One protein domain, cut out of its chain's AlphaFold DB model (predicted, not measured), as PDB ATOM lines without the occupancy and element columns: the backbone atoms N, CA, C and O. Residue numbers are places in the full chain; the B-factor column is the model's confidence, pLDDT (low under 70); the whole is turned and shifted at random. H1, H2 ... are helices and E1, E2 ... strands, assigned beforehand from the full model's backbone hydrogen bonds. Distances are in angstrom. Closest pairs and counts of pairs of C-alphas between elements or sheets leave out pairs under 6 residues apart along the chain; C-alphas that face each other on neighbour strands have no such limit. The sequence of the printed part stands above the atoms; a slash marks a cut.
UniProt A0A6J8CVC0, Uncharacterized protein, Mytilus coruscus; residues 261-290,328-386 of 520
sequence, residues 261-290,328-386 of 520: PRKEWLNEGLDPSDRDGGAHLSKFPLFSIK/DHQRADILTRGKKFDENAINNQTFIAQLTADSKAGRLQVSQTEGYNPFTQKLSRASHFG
ATOM      1  N   PRO A 261     -23.306 -36.490  46.491       88.44
ATOM      2  CA  PRO A 261     -22.392 -37.329  47.268       88.44
ATOM      3  C   PRO A 261     -21.592 -38.325  46.411       88.44
ATOM      4  O   PRO A 261     -22.077 -38.836  45.404       88.44
ATOM      5  N   ARG A 262     -20.373 -38.654  46.853       90.12
ATOM      6  CA  ARG A 262     -19.566 -39.733  46.254       90.12
ATOM      7  C   ARG A 262     -20.127 -41.101  46.650       90.12
ATOM      8  O   ARG A 262     -20.603 -41.261  47.773       90.12
ATOM      9  N   LYS A 263     -20.013 -42.081  45.755       93.81
ATOM     10  CA  LYS A 263     -20.281 -43.502  46.029       93.81
ATOM     11  C   LYS A 263     -19.047 -44.150  46.673       93.81
ATOM     12  O   LYS A 263     -17.928 -43.700  46.432       93.81
ATOM     13  N   GLU A 264     -19.245 -45.185  47.490       95.06
ATOM     14  CA  GLU A 264     -18.178 -45.961  48.147       95.06
ATOM     15  C   GLU A 264     -18.274 -47.446  47.776       95.06
ATOM     16  O   GLU A 264     -19.318 -48.072  47.965       95.06
ATOM     17  N   TRP A 265     -17.165 -48.034  47.326       96.19
ATOM     18  CA  TRP A 265     -17.114 -49.413  46.812       96.19
ATOM     19  C   TRP A 265     -16.578 -50.443  47.827       96.19
ATOM     20  O   TRP A 265     -16.220 -51.569  47.479       96.19
ATOM     21  N   LEU A 266     -16.551 -50.087  49.119       94.81
ATOM     22  CA  LEU A 266     -16.097 -50.980  50.197       94.81
ATOM     23  C   LEU A 266     -17.059 -52.155  50.446       94.81
ATOM     24  O   LEU A 266     -16.644 -53.194  50.962       94.81
ATOM     25  N   ASN A 267     -18.346 -51.979  50.132       94.44
ATOM     26  CA  ASN A 267     -19.412 -52.921  50.483       94.44
ATOM     27  C   ASN A 267     -20.013 -53.660  49.284       94.44
ATOM     28  O   ASN A 267     -20.531 -54.760  49.472       94.44
ATOM     29  N   GLU A 268     -19.890 -53.109  48.082       95.50
ATOM     30  CA  GLU A 268     -20.449 -53.637  46.833       95.50
ATOM     31  C   GLU A 268     -19.299 -54.071  45.904       95.50
ATOM     32  O   GLU A 268     -18.145 -53.711  46.142       95.50
ATOM     33  N   GLY A 269     -19.576 -54.892  44.894       95.12
ATOM     34  CA  GLY A 269     -18.588 -55.294  43.891       95.12
ATOM     35  C   GLY A 269     -18.414 -54.232  42.805       95.12
ATOM     36  O   GLY A 269     -19.387 -53.646  42.360       95.12
ATOM     37  N   LEU A 270     -17.178 -54.013  42.376       95.50
ATOM     38  CA  LEU A 270     -16.794 -53.169  41.246       95.50
ATOM     39  C   LEU A 270     -15.832 -53.969  40.374       95.50
ATOM     40  O   LEU A 270     -14.965 -54.651  40.931       95.50
ATOM     41  N   ASP A 271     -15.929 -53.858  39.052       97.19
ATOM     42  CA  ASP A 271     -14.914 -54.413  38.153       97.19
ATOM     43  C   ASP A 271     -13.997 -53.334  37.544       97.19
ATOM     44  O   ASP A 271     -14.431 -52.613  36.653       97.19
ATOM     45  N   PRO A 272     -12.756 -53.146  38.030       96.94
ATOM     46  CA  PRO A 272     -11.922 -51.995  37.684       96.94
ATOM     47  C   PRO A 272     -10.791 -52.312  36.682       96.94
ATOM     48  O   PRO A 272      -9.787 -51.590  36.664       96.94
ATOM     49  N   SER A 273     -10.863 -53.432  35.956       97.19
ATOM     50  CA  SER A 273      -9.762 -53.957  35.137       97.19
ATOM     51  C   SER A 273     -10.243 -54.399  33.763       97.19
ATOM     52  O   SER A 273     -11.198 -55.143  33.668       97.19
ATOM     53  N   ASP A 274      -9.524 -54.026  32.705       96.25
ATOM     54  CA  ASP A 274      -9.661 -54.620  31.370       96.25
ATOM     55  C   ASP A 274      -8.684 -55.806  31.165       96.25
ATOM     56  O   ASP A 274      -8.372 -56.181  30.030       96.25
ATOM     57  N   ARG A 275      -8.067 -56.341  32.237       95.19
ATOM     58  CA  ARG A 275      -6.886 -57.235  32.165       95.19
ATOM     59  C   ARG A 275      -6.875 -58.413  33.147       95.19
ATOM     60  O   ARG A 275      -5.808 -59.003  33.343       95.19
ATOM     61  N   ASP A 276      -8.004 -58.814  33.727       92.38
ATOM     62  CA  ASP A 276      -8.121 -60.109  34.419       92.38
ATOM     63  C   ASP A 276      -9.032 -61.147  33.737       92.38
ATOM     64  O   ASP A 276      -8.753 -62.338  33.908       92.38
ATOM     65  N   GLY A 277      -9.947 -60.751  32.838       86.69
ATOM     66  CA  GLY A 277     -10.487 -61.650  31.799       86.69
ATOM     67  C   GLY A 277     -12.011 -61.676  31.620       86.69
ATOM     68  O   GLY A 277     -12.546 -62.692  31.155       86.69
ATOM     69  N   GLY A 278     -12.705 -60.592  31.961       91.69
ATOM     70  CA  GLY A 278     -14.154 -60.526  32.140       91.69
ATOM     71  C   GLY A 278     -14.557 -60.516  33.617       91.69
ATOM     72  O   GLY A 278     -13.734 -60.759  34.493       91.69
ATOM     73  N   ALA A 279     -15.853 -60.298  33.855       95.81
ATOM     74  CA  ALA A 279     -16.494 -60.038  35.148       95.81
ATOM     75  C   ALA A 279     -15.784 -60.586  36.411       95.81
ATOM     76  O   ALA A 279     -15.934 -61.742  36.829       95.81
ATOM     77  N   HIS A 280     -15.062 -59.699  37.089       96.25
ATOM     78  CA  HIS A 280     -14.286 -59.936  38.304       96.25
ATOM     79  C   HIS A 280     -14.620 -58.955  39.446       96.25
ATOM     80  O   HIS A 280     -13.792 -58.684  40.328       96.25
ATOM     81  N   LEU A 281     -15.895 -58.532  39.491       96.75
ATOM     82  CA  LEU A 281     -16.515 -57.671  40.507       96.75
ATOM     83  C   LEU A 281     -16.005 -57.960  41.932       96.75
ATOM     84  O   LEU A 281     -16.340 -58.966  42.565       96.75
ATOM     85  N   SER A 282     -15.218 -57.029  42.462       95.50
ATOM     86  CA  SER A 282     -14.506 -57.141  43.735       95.50
ATOM     87  C   SER A 282     -14.696 -55.881  44.584       95.50
ATOM     88  O   SER A 282     -14.964 -54.803  44.066       95.50
ATOM     89  N   LYS A 283     -14.562 -55.998  45.911       96.94
ATOM     90  CA  LYS A 283     -14.713 -54.852  46.825       96.94
ATOM     91  C   LYS A 283     -13.395 -54.097  46.965       96.94
ATOM     92  O   LYS A 283     -12.363 -54.717  47.237       96.94
ATOM     93  N   PHE A 284     -13.435 -52.772  46.868       95.88
ATOM     94  CA  PHE A 284     -12.257 -51.909  46.975       95.88
ATOM     95  C   PHE A 284     -12.577 -50.655  47.800       95.88
ATOM     96  O   PHE A 284     -13.674 -50.119  47.686       95.88
ATOM     97  N   PRO A 285     -11.627 -50.090  48.567       95.75
ATOM     98  CA  PRO A 285     -11.771 -48.763  49.173       95.75
ATOM     99  C   PRO A 285     -11.585 -47.633  48.136       95.75
ATOM    100  O   PRO A 285     -10.839 -46.676  48.346       95.75
ATOM    101  N   LEU A 286     -12.275 -47.777  47.003       94.88
ATOM    102  CA  LEU A 286     -12.463 -46.776  45.966       94.88
ATOM    103  C   LEU A 286     -13.700 -45.934  46.275       94.88
ATOM    104  O   LEU A 286     -14.693 -46.420  46.826       94.88
ATOM    105  N   PHE A 287     -13.643 -44.683  45.838       95.75
ATOM    106  CA  PHE A 287     -14.813 -43.828  45.685       95.75
ATOM    107  C   PHE A 287     -15.193 -43.742  44.203       95.75
ATOM    108  O   PHE A 287     -14.368 -44.032  43.332       95.75
ATOM    109  N   SER A 288     -16.387 -43.242  43.903       94.38
ATOM    110  CA  SER A 288     -16.626 -42.603  42.609       94.38
ATOM    111  C   SER A 288     -17.445 -41.325  42.712       94.38
ATOM    112  O   SER A 288     -18.220 -41.123  43.654       94.38
ATOM    113  N   ILE A 289     -17.218 -40.430  41.753       92.31
ATOM    114  CA  ILE A 289     -18.108 -39.307  41.453       92.31
ATOM    115  C   ILE A 289     -19.169 -39.817  40.476       92.31
ATOM    116  O   ILE A 289     -18.840 -40.512  39.522       92.31
ATOM    117  N   LYS A 290     -20.445 -39.554  40.770       91.31
ATOM    118  CA  LYS A 290     -21.569 -40.221  40.100       91.31
ATOM    119  C   LYS A 290     -21.756 -39.766  38.670       91.31
ATOM    120  O   LYS A 290     -21.904 -40.636  37.827       91.31
ATOM    121  N   ASP A 328      -8.364 -34.373  33.543       92.19
ATOM    122  CA  ASP A 328      -8.734 -34.524  34.959       92.19
ATOM    123  C   ASP A 328      -8.671 -35.976  35.470       92.19
ATOM    124  O   ASP A 328      -8.870 -36.212  36.667       92.19
ATOM    125  N   HIS A 329      -8.353 -36.925  34.584       94.94
ATOM    126  CA  HIS A 329      -8.209 -38.365  34.815       94.94
ATOM    127  C   HIS A 329      -6.773 -38.848  34.533       94.94
ATOM    128  O   HIS A 329      -6.032 -38.223  33.768       94.94
ATOM    129  N   GLN A 330      -6.380 -39.960  35.159       96.94
ATOM    130  CA  GLN A 330      -5.150 -40.710  34.884       96.94
ATOM    131  C   GLN A 330      -5.277 -42.136  35.448       96.94
ATOM    132  O   GLN A 330      -5.968 -42.335  36.449       96.94
ATOM    133  N   ARG A 331      -4.556 -43.112  34.884       97.94
ATOM    134  CA  ARG A 331      -4.539 -44.477  35.431       97.94
ATOM    135  C   ARG A 331      -3.989 -44.521  36.851       97.94
ATOM    136  O   ARG A 331      -2.983 -43.874  37.180       97.94
ATOM    137  N   ALA A 332      -4.619 -45.343  37.680       98.38
ATOM    138  CA  ALA A 332      -4.216 -45.569  39.058       98.38
ATOM    139  C   ALA A 332      -2.756 -46.044  39.194       98.38
ATOM    140  O   ALA A 332      -2.064 -45.587  40.111       98.38
ATOM    141  N   ASP A 333      -2.244 -46.880  38.282       98.44
ATOM    142  CA  ASP A 333      -0.858 -47.355  38.340       98.44
ATOM    143  C   ASP A 333       0.156 -46.231  38.084       98.44
ATOM    144  O   ASP A 333       1.108 -46.086  38.853       98.44
ATOM    145  N   ILE A 334      -0.079 -45.376  37.085       98.38
ATOM    146  CA  ILE A 334       0.757 -44.205  36.786       98.38
ATOM    147  C   ILE A 334       0.795 -43.253  37.988       98.38
ATOM    148  O   ILE A 334       1.876 -42.820  38.403       98.38
ATOM    149  N   LEU A 335      -0.354 -42.979  38.614       98.12
ATOM    150  CA  LEU A 335      -0.428 -42.146  39.818       98.12
ATOM    151  C   LEU A 335       0.277 -42.793  41.020       98.12
ATOM    152  O   LEU A 335       1.018 -42.115  41.738       98.12
ATOM    153  N   THR A 336       0.106 -44.098  41.232       98.19
ATOM    154  CA  THR A 336       0.700 -44.806  42.376       98.19
ATOM    155  C   THR A 336       2.213 -44.956  42.226       98.19
ATOM    156  O   THR A 336       2.957 -44.609  43.147       98.19
ATOM    157  N   ARG A 337       2.706 -45.355  41.045       97.81
ATOM    158  CA  ARG A 337       4.144 -45.377  40.714       97.81
ATOM    159  C   ARG A 337       4.754 -43.971  40.791       97.81
ATOM    160  O   ARG A 337       5.865 -43.813  41.297       97.81
ATOM    161  N   GLY A 338       3.999 -42.946  40.386       97.81
ATOM    162  CA  GLY A 338       4.330 -41.525  40.549       97.81
ATOM    163  C   GLY A 338       4.215 -40.983  41.984       97.81
ATOM    164  O   GLY A 338       4.452 -39.792  42.198       97.81
ATOM    165  N   LYS A 339       3.857 -41.823  42.968       97.38
ATOM    166  CA  LYS A 339       3.658 -41.485  44.394       97.38
ATOM    167  C   LYS A 339       2.648 -40.356  44.641       97.38
ATOM    168  O   LYS A 339       2.745 -39.642  45.645       97.38
ATOM    169  N   LYS A 340       1.670 -40.210  43.743       97.81
ATOM    170  CA  LYS A 340       0.622 -39.180  43.778       97.81
ATOM    171  C   LYS A 340      -0.490 -39.460  44.782       97.81
ATOM    172  O   LYS A 340      -1.217 -38.534  45.109       97.81
ATOM    173  N   PHE A 341      -0.593 -40.662  45.341       98.06
ATOM    174  CA  PHE A 341      -1.471 -40.922  46.486       98.06
ATOM    175  C   PHE A 341      -0.792 -40.597  47.819       98.06
ATOM    176  O   PHE A 341       0.423 -40.755  47.966       98.06
ATOM    177  N   ASP A 342      -1.564 -40.147  48.806       97.44
ATOM    178  CA  ASP A 342      -1.128 -40.064  50.199       97.44
ATOM    179  C   ASP A 342      -1.441 -41.380  50.923       97.44
ATOM    180  O   ASP A 342      -2.549 -41.613  51.409       97.44
ATOM    181  N   GLU A 343      -0.435 -42.251  50.982       96.06
ATOM    182  CA  GLU A 343      -0.512 -43.571  51.618       96.06
ATOM    183  C   GLU A 343      -0.920 -43.488  53.104       96.06
ATOM    184  O   GLU A 343      -1.544 -44.421  53.606       96.06
ATOM    185  N   ASN A 344      -0.670 -42.364  53.795       95.56
ATOM    186  CA  ASN A 344      -1.113 -42.167  55.183       95.56
ATOM    187  C   ASN A 344      -2.602 -41.810  55.281       95.56
ATOM    188  O   ASN A 344      -3.255 -42.189  56.250       95.56
ATOM    189  N   ALA A 345      -3.139 -41.078  54.299       95.31
ATOM    190  CA  ALA A 345      -4.562 -40.740  54.244       95.31
ATOM    191  C   ALA A 345      -5.410 -41.953  53.829       95.31
ATOM    192  O   ALA A 345      -6.495 -42.159  54.367       95.31
ATOM    193  N   ILE A 346      -4.886 -42.774  52.912       95.75
ATOM    194  CA  ILE A 346      -5.520 -44.019  52.455       95.75
ATOM    195  C   ILE A 346      -5.379 -45.145  53.494       95.75
ATOM    196  O   ILE A 346      -6.293 -45.954  53.643       95.75
ATOM    197  N   ASN A 347      -4.255 -45.200  54.221       96.06
ATOM    198  CA  ASN A 347      -4.003 -46.117  55.342       96.06
ATOM    199  C   ASN A 347      -4.275 -47.612  55.031       96.06
ATOM    200  O   ASN A 347      -4.751 -48.370  55.877       96.06
ATOM    201  N   ASN A 348      -4.001 -48.047  53.796       96.94
ATOM    202  CA  ASN A 348      -4.252 -49.418  53.343       96.94
ATOM    203  C   ASN A 348      -3.225 -49.854  52.284       96.94
ATOM    204  O   ASN A 348      -3.432 -49.669  51.084       96.94
ATOM    205  N   GLN A 349      -2.116 -50.464  52.718       96.69
ATOM    206  CA  GLN A 349      -1.036 -50.858  51.803       96.69
ATOM    207  C   GLN A 349      -1.453 -51.943  50.797       96.69
ATOM    208  O   GLN A 349      -0.937 -51.970  49.682       96.69
ATOM    209  N   THR A 350      -2.402 -52.817  51.156       97.19
ATOM    210  CA  THR A 350      -2.955 -53.826  50.238       97.19
ATOM    211  C   THR A 350      -3.658 -53.151  49.064       97.19
ATOM    212  O   THR A 350      -3.450 -53.543  47.919       97.19
ATOM    213  N   PHE A 351      -4.424 -52.093  49.332       97.50
ATOM    214  CA  PHE A 351      -5.070 -51.307  48.286       97.50
ATOM    215  C   PHE A 351      -4.070 -50.498  47.453       97.50
ATOM    216  O   PHE A 351      -4.157 -50.516  46.231       97.50
ATOM    217  N   ILE A 352      -3.059 -49.878  48.074       97.75
ATOM    218  CA  ILE A 352      -1.963 -49.219  47.338       97.75
ATOM    219  C   ILE A 352      -1.260 -50.204  46.384       97.75
ATOM    220  O   ILE A 352      -0.915 -49.834  45.267       97.75
ATOM    221  N   ALA A 353      -1.098 -51.475  46.770       97.75
ATOM    222  CA  ALA A 353      -0.585 -52.507  45.867       97.75
ATOM    223  C   ALA A 353      -1.581 -52.864  44.742       97.75
ATOM    224  O   ALA A 353      -1.167 -52.985  43.587       97.75
ATOM    225  N   GLN A 354      -2.882 -52.981  45.041       97.88
ATOM    226  CA  GLN A 354      -3.933 -53.212  44.034       97.88
ATOM    227  C   GLN A 354      -4.002 -52.086  42.988       97.88
ATOM    228  O   GLN A 354      -4.154 -52.389  41.809       97.88
ATOM    229  N   LEU A 355      -3.778 -50.827  43.384       98.19
ATOM    230  CA  LEU A 355      -3.636 -49.670  42.486       98.19
ATOM    231  C   LEU A 355      -2.347 -49.698  41.627       98.19
ATOM    232  O   LEU A 355      -2.050 -48.721  40.950       98.19
ATOM    233  N   THR A 356      -1.561 -50.784  41.634       97.62
ATOM    234  CA  THR A 356      -0.408 -50.994  40.724       97.62
ATOM    235  C   THR A 356      -0.458 -52.307  39.942       97.62
ATOM    236  O   THR A 356       0.490 -52.613  39.211       97.62
ATOM    237  N   ALA A 357      -1.527 -53.088  40.118       97.88
ATOM    238  CA  ALA A 357      -1.719 -54.381  39.481       97.88
ATOM    239  C   ALA A 357      -2.785 -54.264  38.390       97.88
ATOM    240  O   ALA A 357      -3.933 -53.936  38.681       97.88
ATOM    241  N   ASP A 358      -2.394 -54.538  37.147       97.06
ATOM    242  CA  ASP A 358      -3.241 -54.363  35.966       97.06
ATOM    243  C   ASP A 358      -4.517 -55.208  36.041       97.06
ATOM    244  O   ASP A 358      -5.593 -54.713  35.737       97.06
ATOM    245  N   SER A 359      -4.398 -56.441  36.545       96.25
ATOM    246  CA  SER A 359      -5.472 -57.404  36.832       96.25
ATOM    247  C   SER A 359      -6.288 -57.079  38.097       96.25
ATOM    248  O   SER A 359      -6.854 -57.970  38.727       96.25
ATOM    249  N   LYS A 360      -6.271 -55.815  38.535       97.19
ATOM    250  CA  LYS A 360      -7.051 -55.196  39.619       97.19
ATOM    251  C   LYS A 360      -7.176 -53.697  39.284       97.19
ATOM    252  O   LYS A 360      -6.968 -53.285  38.149       97.19
ATOM    253  N   ALA A 361      -7.470 -52.856  40.276       97.56
ATOM    254  CA  ALA A 361      -7.661 -51.415  40.112       97.56
ATOM    255  C   ALA A 361      -6.406 -50.602  39.710       97.56
ATOM    256  O   ALA A 361      -6.402 -49.394  39.910       97.56
ATOM    257  N   GLY A 362      -5.331 -51.211  39.191       98.06
ATOM    258  CA  GLY A 362      -4.184 -50.479  38.646       98.06
ATOM    259  C   GLY A 362      -4.474 -49.863  37.277       98.06
ATOM    260  O   GLY A 362      -3.975 -48.780  36.977       98.06
ATOM    261  N   ARG A 363      -5.308 -50.524  36.469       97.69
ATOM    262  CA  ARG A 363      -5.711 -50.011  35.156       97.69
ATOM    263  C   ARG A 363      -6.675 -48.831  35.249       97.69
ATOM    264  O   ARG A 363      -6.429 -47.833  34.579       97.69
ATOM    265  N   LEU A 364      -7.644 -48.928  36.163       98.12
ATOM    266  CA  LEU A 364      -8.716 -47.964  36.410       98.12
ATOM    267  C   LEU A 364      -8.304 -46.491  36.254       98.12
ATOM    268  O   LEU A 364      -7.401 -46.008  36.952       98.12
ATOM    269  N   GLN A 365      -9.027 -45.759  35.408       97.62
ATOM    270  CA  GLN A 365      -8.927 -44.306  35.321       97.62
ATOM    271  C   GLN A 365      -9.519 -43.666  36.576       97.62
ATOM    272  O   GLN A 365     -10.690 -43.844  36.923       97.62
ATOM    273  N   VAL A 366      -8.704 -42.877  37.268       97.62
ATOM    274  CA  VAL A 366      -9.095 -42.189  38.499       97.62
ATOM    275  C   VAL A 366      -8.751 -40.709  38.419       97.62
ATOM    276  O   VAL A 366      -7.816 -40.292  37.733       97.62
ATOM    277  N   SER A 367      -9.543 -39.881  39.092       95.31
ATOM    278  CA  SER A 367      -9.418 -38.438  38.947       95.31
ATOM    279  C   SER A 367      -8.171 -37.887  39.644       95.31
ATOM    280  O   SER A 367      -7.892 -38.182  40.807       95.31
ATOM    281  N   GLN A 368      -7.454 -37.015  38.933       94.38
ATOM    282  CA  GLN A 368      -6.285 -36.276  39.412       94.38
ATOM    283  C   GLN A 368      -6.647 -35.075  40.305       94.38
ATOM    284  O   GLN A 368      -5.754 -34.464  40.893       94.38
ATOM    285  N   THR A 369      -7.936 -34.739  40.429       90.62
ATOM    286  CA  THR A 369      -8.434 -33.600  41.222       90.62
ATOM    287  C   THR A 369      -9.179 -34.041  42.490       90.62
ATOM    288  O   THR A 369      -9.147 -33.346  43.509       90.62
ATOM    289  N   GLU A 370      -9.797 -35.227  42.486       90.50
ATOM    290  CA  GLU A 370     -10.662 -35.704  43.571       90.50
ATOM    291  C   GLU A 370      -9.924 -35.980  44.889       90.50
ATOM    292  O   GLU A 370      -9.293 -37.016  45.101       90.50
ATOM    293  N   GLY A 371     -10.053 -35.049  45.838       90.19
ATOM    294  CA  GLY A 371      -9.331 -35.110  47.107       90.19
ATOM    295  C   GLY A 371      -7.846 -34.754  46.985       90.19
ATOM    296  O   GLY A 371      -7.070 -35.145  47.863       90.19
ATOM    297  N   TYR A 372      -7.455 -34.035  45.928       91.88
ATOM    298  CA  TYR A 372      -6.117 -33.478  45.757       91.88
ATOM    299  C   TYR A 372      -5.828 -32.381  46.791       91.88
ATOM    300  O   TYR A 372      -6.584 -31.420  46.942       91.88
ATOM    301  N   ASN A 373      -4.700 -32.505  47.487       89.31
ATOM    302  CA  ASN A 373      -4.193 -31.513  48.425       89.31
ATOM    303  C   ASN A 373      -3.046 -30.714  47.764       89.31
ATOM    304  O   ASN A 373      -1.987 -31.290  47.499       89.31
ATOM    305  N   PRO A 374      -3.196 -29.392  47.536       84.94
ATOM    306  CA  PRO A 374      -2.188 -28.590  46.839       84.94
ATOM    307  C   PRO A 374      -0.885 -28.402  47.631       84.94
ATOM    308  O   PRO A 374       0.151 -28.128  47.029       84.94
ATOM    309  N   PHE A 375      -0.899 -28.583  48.957       88.25
ATOM    310  CA  PHE A 375       0.297 -28.470  49.799       88.25
ATOM    311  C   PHE A 375       1.176 -29.726  49.752       88.25
ATOM    312  O   PHE A 375       2.397 -29.619  49.829       88.25
ATOM    313  N   THR A 376       0.576 -30.916  49.619       92.81
ATOM    314  CA  THR A 376       1.314 -32.191  49.500       92.81
ATOM    315  C   THR A 376       1.465 -32.665  48.054       92.81
ATOM    316  O   THR A 376       2.244 -33.583  47.798       92.81
ATOM    317  N   GLN A 377       0.730 -32.053  47.117       93.44
ATOM    318  CA  GLN A 377       0.593 -32.465  45.714       93.44
ATOM    319  C   GLN A 377       0.154 -33.931  45.558       93.44
ATOM    320  O   GLN A 377       0.597 -34.638  44.643       93.44
ATOM    321  N   LYS A 378      -0.699 -34.388  46.485       96.44
ATOM    322  CA  LYS A 378      -1.173 -35.771  46.592       96.44
ATOM    323  C   LYS A 378      -2.691 -35.868  46.727       96.44
ATOM    324  O   LYS A 378      -3.336 -35.016  47.336       96.44
ATOM    325  N   LEU A 379      -3.227 -36.961  46.201       96.88
ATOM    326  CA  LEU A 379      -4.603 -37.420  46.330       96.88
ATOM    327  C   LEU A 379      -4.791 -38.160  47.660       96.88
ATOM    328  O   LEU A 379      -4.087 -39.126  47.954       96.88
ATOM    329  N   SER A 380      -5.765 -37.720  48.454       96.19
ATOM    330  CA  SER A 380      -6.140 -38.345  49.737       96.19
ATOM    331  C   SER A 380      -6.956 -39.639  49.594       96.19
ATOM    332  O   SER A 380      -7.174 -40.337  50.582       96.19
ATOM    333  N   ARG A 381      -7.417 -39.952  48.380       95.00
ATOM    334  CA  ARG A 381      -8.230 -41.121  48.018       95.00
ATOM    335  C   ARG A 381      -8.018 -41.446  46.535       95.00
ATOM    336  O   ARG A 381      -7.597 -40.566  45.791       95.00
ATOM    337  N   ALA A 382      -8.385 -42.644  46.094       97.12
ATOM    338  CA  ALA A 382      -8.626 -42.913  44.675       97.12
ATOM    339  C   ALA A 382     -10.136 -42.812  44.398       97.12
ATOM    340  O   ALA A 382     -10.935 -43.390  45.141       97.12
ATOM    341  N   SER A 383     -10.519 -42.059  43.362       95.94
ATOM    342  CA  SER A 383     -11.917 -41.921  42.926       95.94
ATOM    343  C   SER A 383     -12.003 -42.132  41.423       95.94
ATOM    344  O   SER A 383     -11.324 -41.404  40.699       95.94
ATOM    345  N   HIS A 384     -12.818 -43.076  40.960       96.00
ATOM    346  CA  HIS A 384     -13.130 -43.197  39.536       96.00
ATOM    347  C   HIS A 384     -14.357 -42.360  39.159       96.00
ATOM    348  O   HIS A 384     -14.975 -41.698  40.001       96.00
ATOM    349  N   PHE A 385     -14.669 -42.383  37.874       94.06
ATOM    350  CA  PHE A 385     -15.774 -41.670  37.256       94.06
ATOM    351  C   PHE A 385     -16.950 -42.636  37.077       94.06
ATOM    352  O   PHE A 385     -16.735 -43.833  36.869       94.06
ATOM    353  N   GLY A 386     -18.171 -42.130  37.214       92.81
ATOM    354  CA  GLY A 386     -19.393 -42.918  37.077       92.81
ATOM    355  C   GLY A 386     -19.876 -43.595  38.355       92.81
ATOM    356  O   GLY A 386     -19.106 -44.080  39.191       92.81
TER     357      GLY A 386
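Overview. This is residues 261 to 290 and 328 to 386 of the 520 residues of an uncharacterized protein of Mytilus coruscus (UniProt A0A6J8CVC0). With little regular structure, the model is a loop-rich body round a row of four short strands, E1-E4-E3-E2, with three short helices to one side. Named elements hold 28 of 89 printed residues, mixed in class, in the order E1-E2-H1-H2-H3-E3-E4. It is compact, radius of gyration of the C-alphas 12.0 A, spanning 39 by 28 by 24 A.

Along the chain. E1 is residues 287-289, C-alpha 287 at (-14.813, -43.828, 45.685); E2 is 329-331, H1 332-337, 8.5 A long, H2 343-346, H3 349-354, 8.6 A long, E3 365-367, and E4 383-385, C-alpha 385 at (-15.774, -41.670, 37.256).

Arrangement. E1 and E4 are parallel, N 384 to O 287 3.0 A; E2 and E3 are antiparallel, N 366 to O 330 2.9 A. The closest C-alphas of E3 and E4, 366 and 384, are 4.3 A apart. H1 and H3 are close but not clearly touching, their closest C-alphas, 336 and 352, 7.2 A apart. Their O i to N i+4 pairs are all within hydrogen-bond range.

Size, cuts and confidence. Residues 291-327 are cut out; C-alphas 290 and 328 are 15.0 A apart. The link E3 to E4 is long.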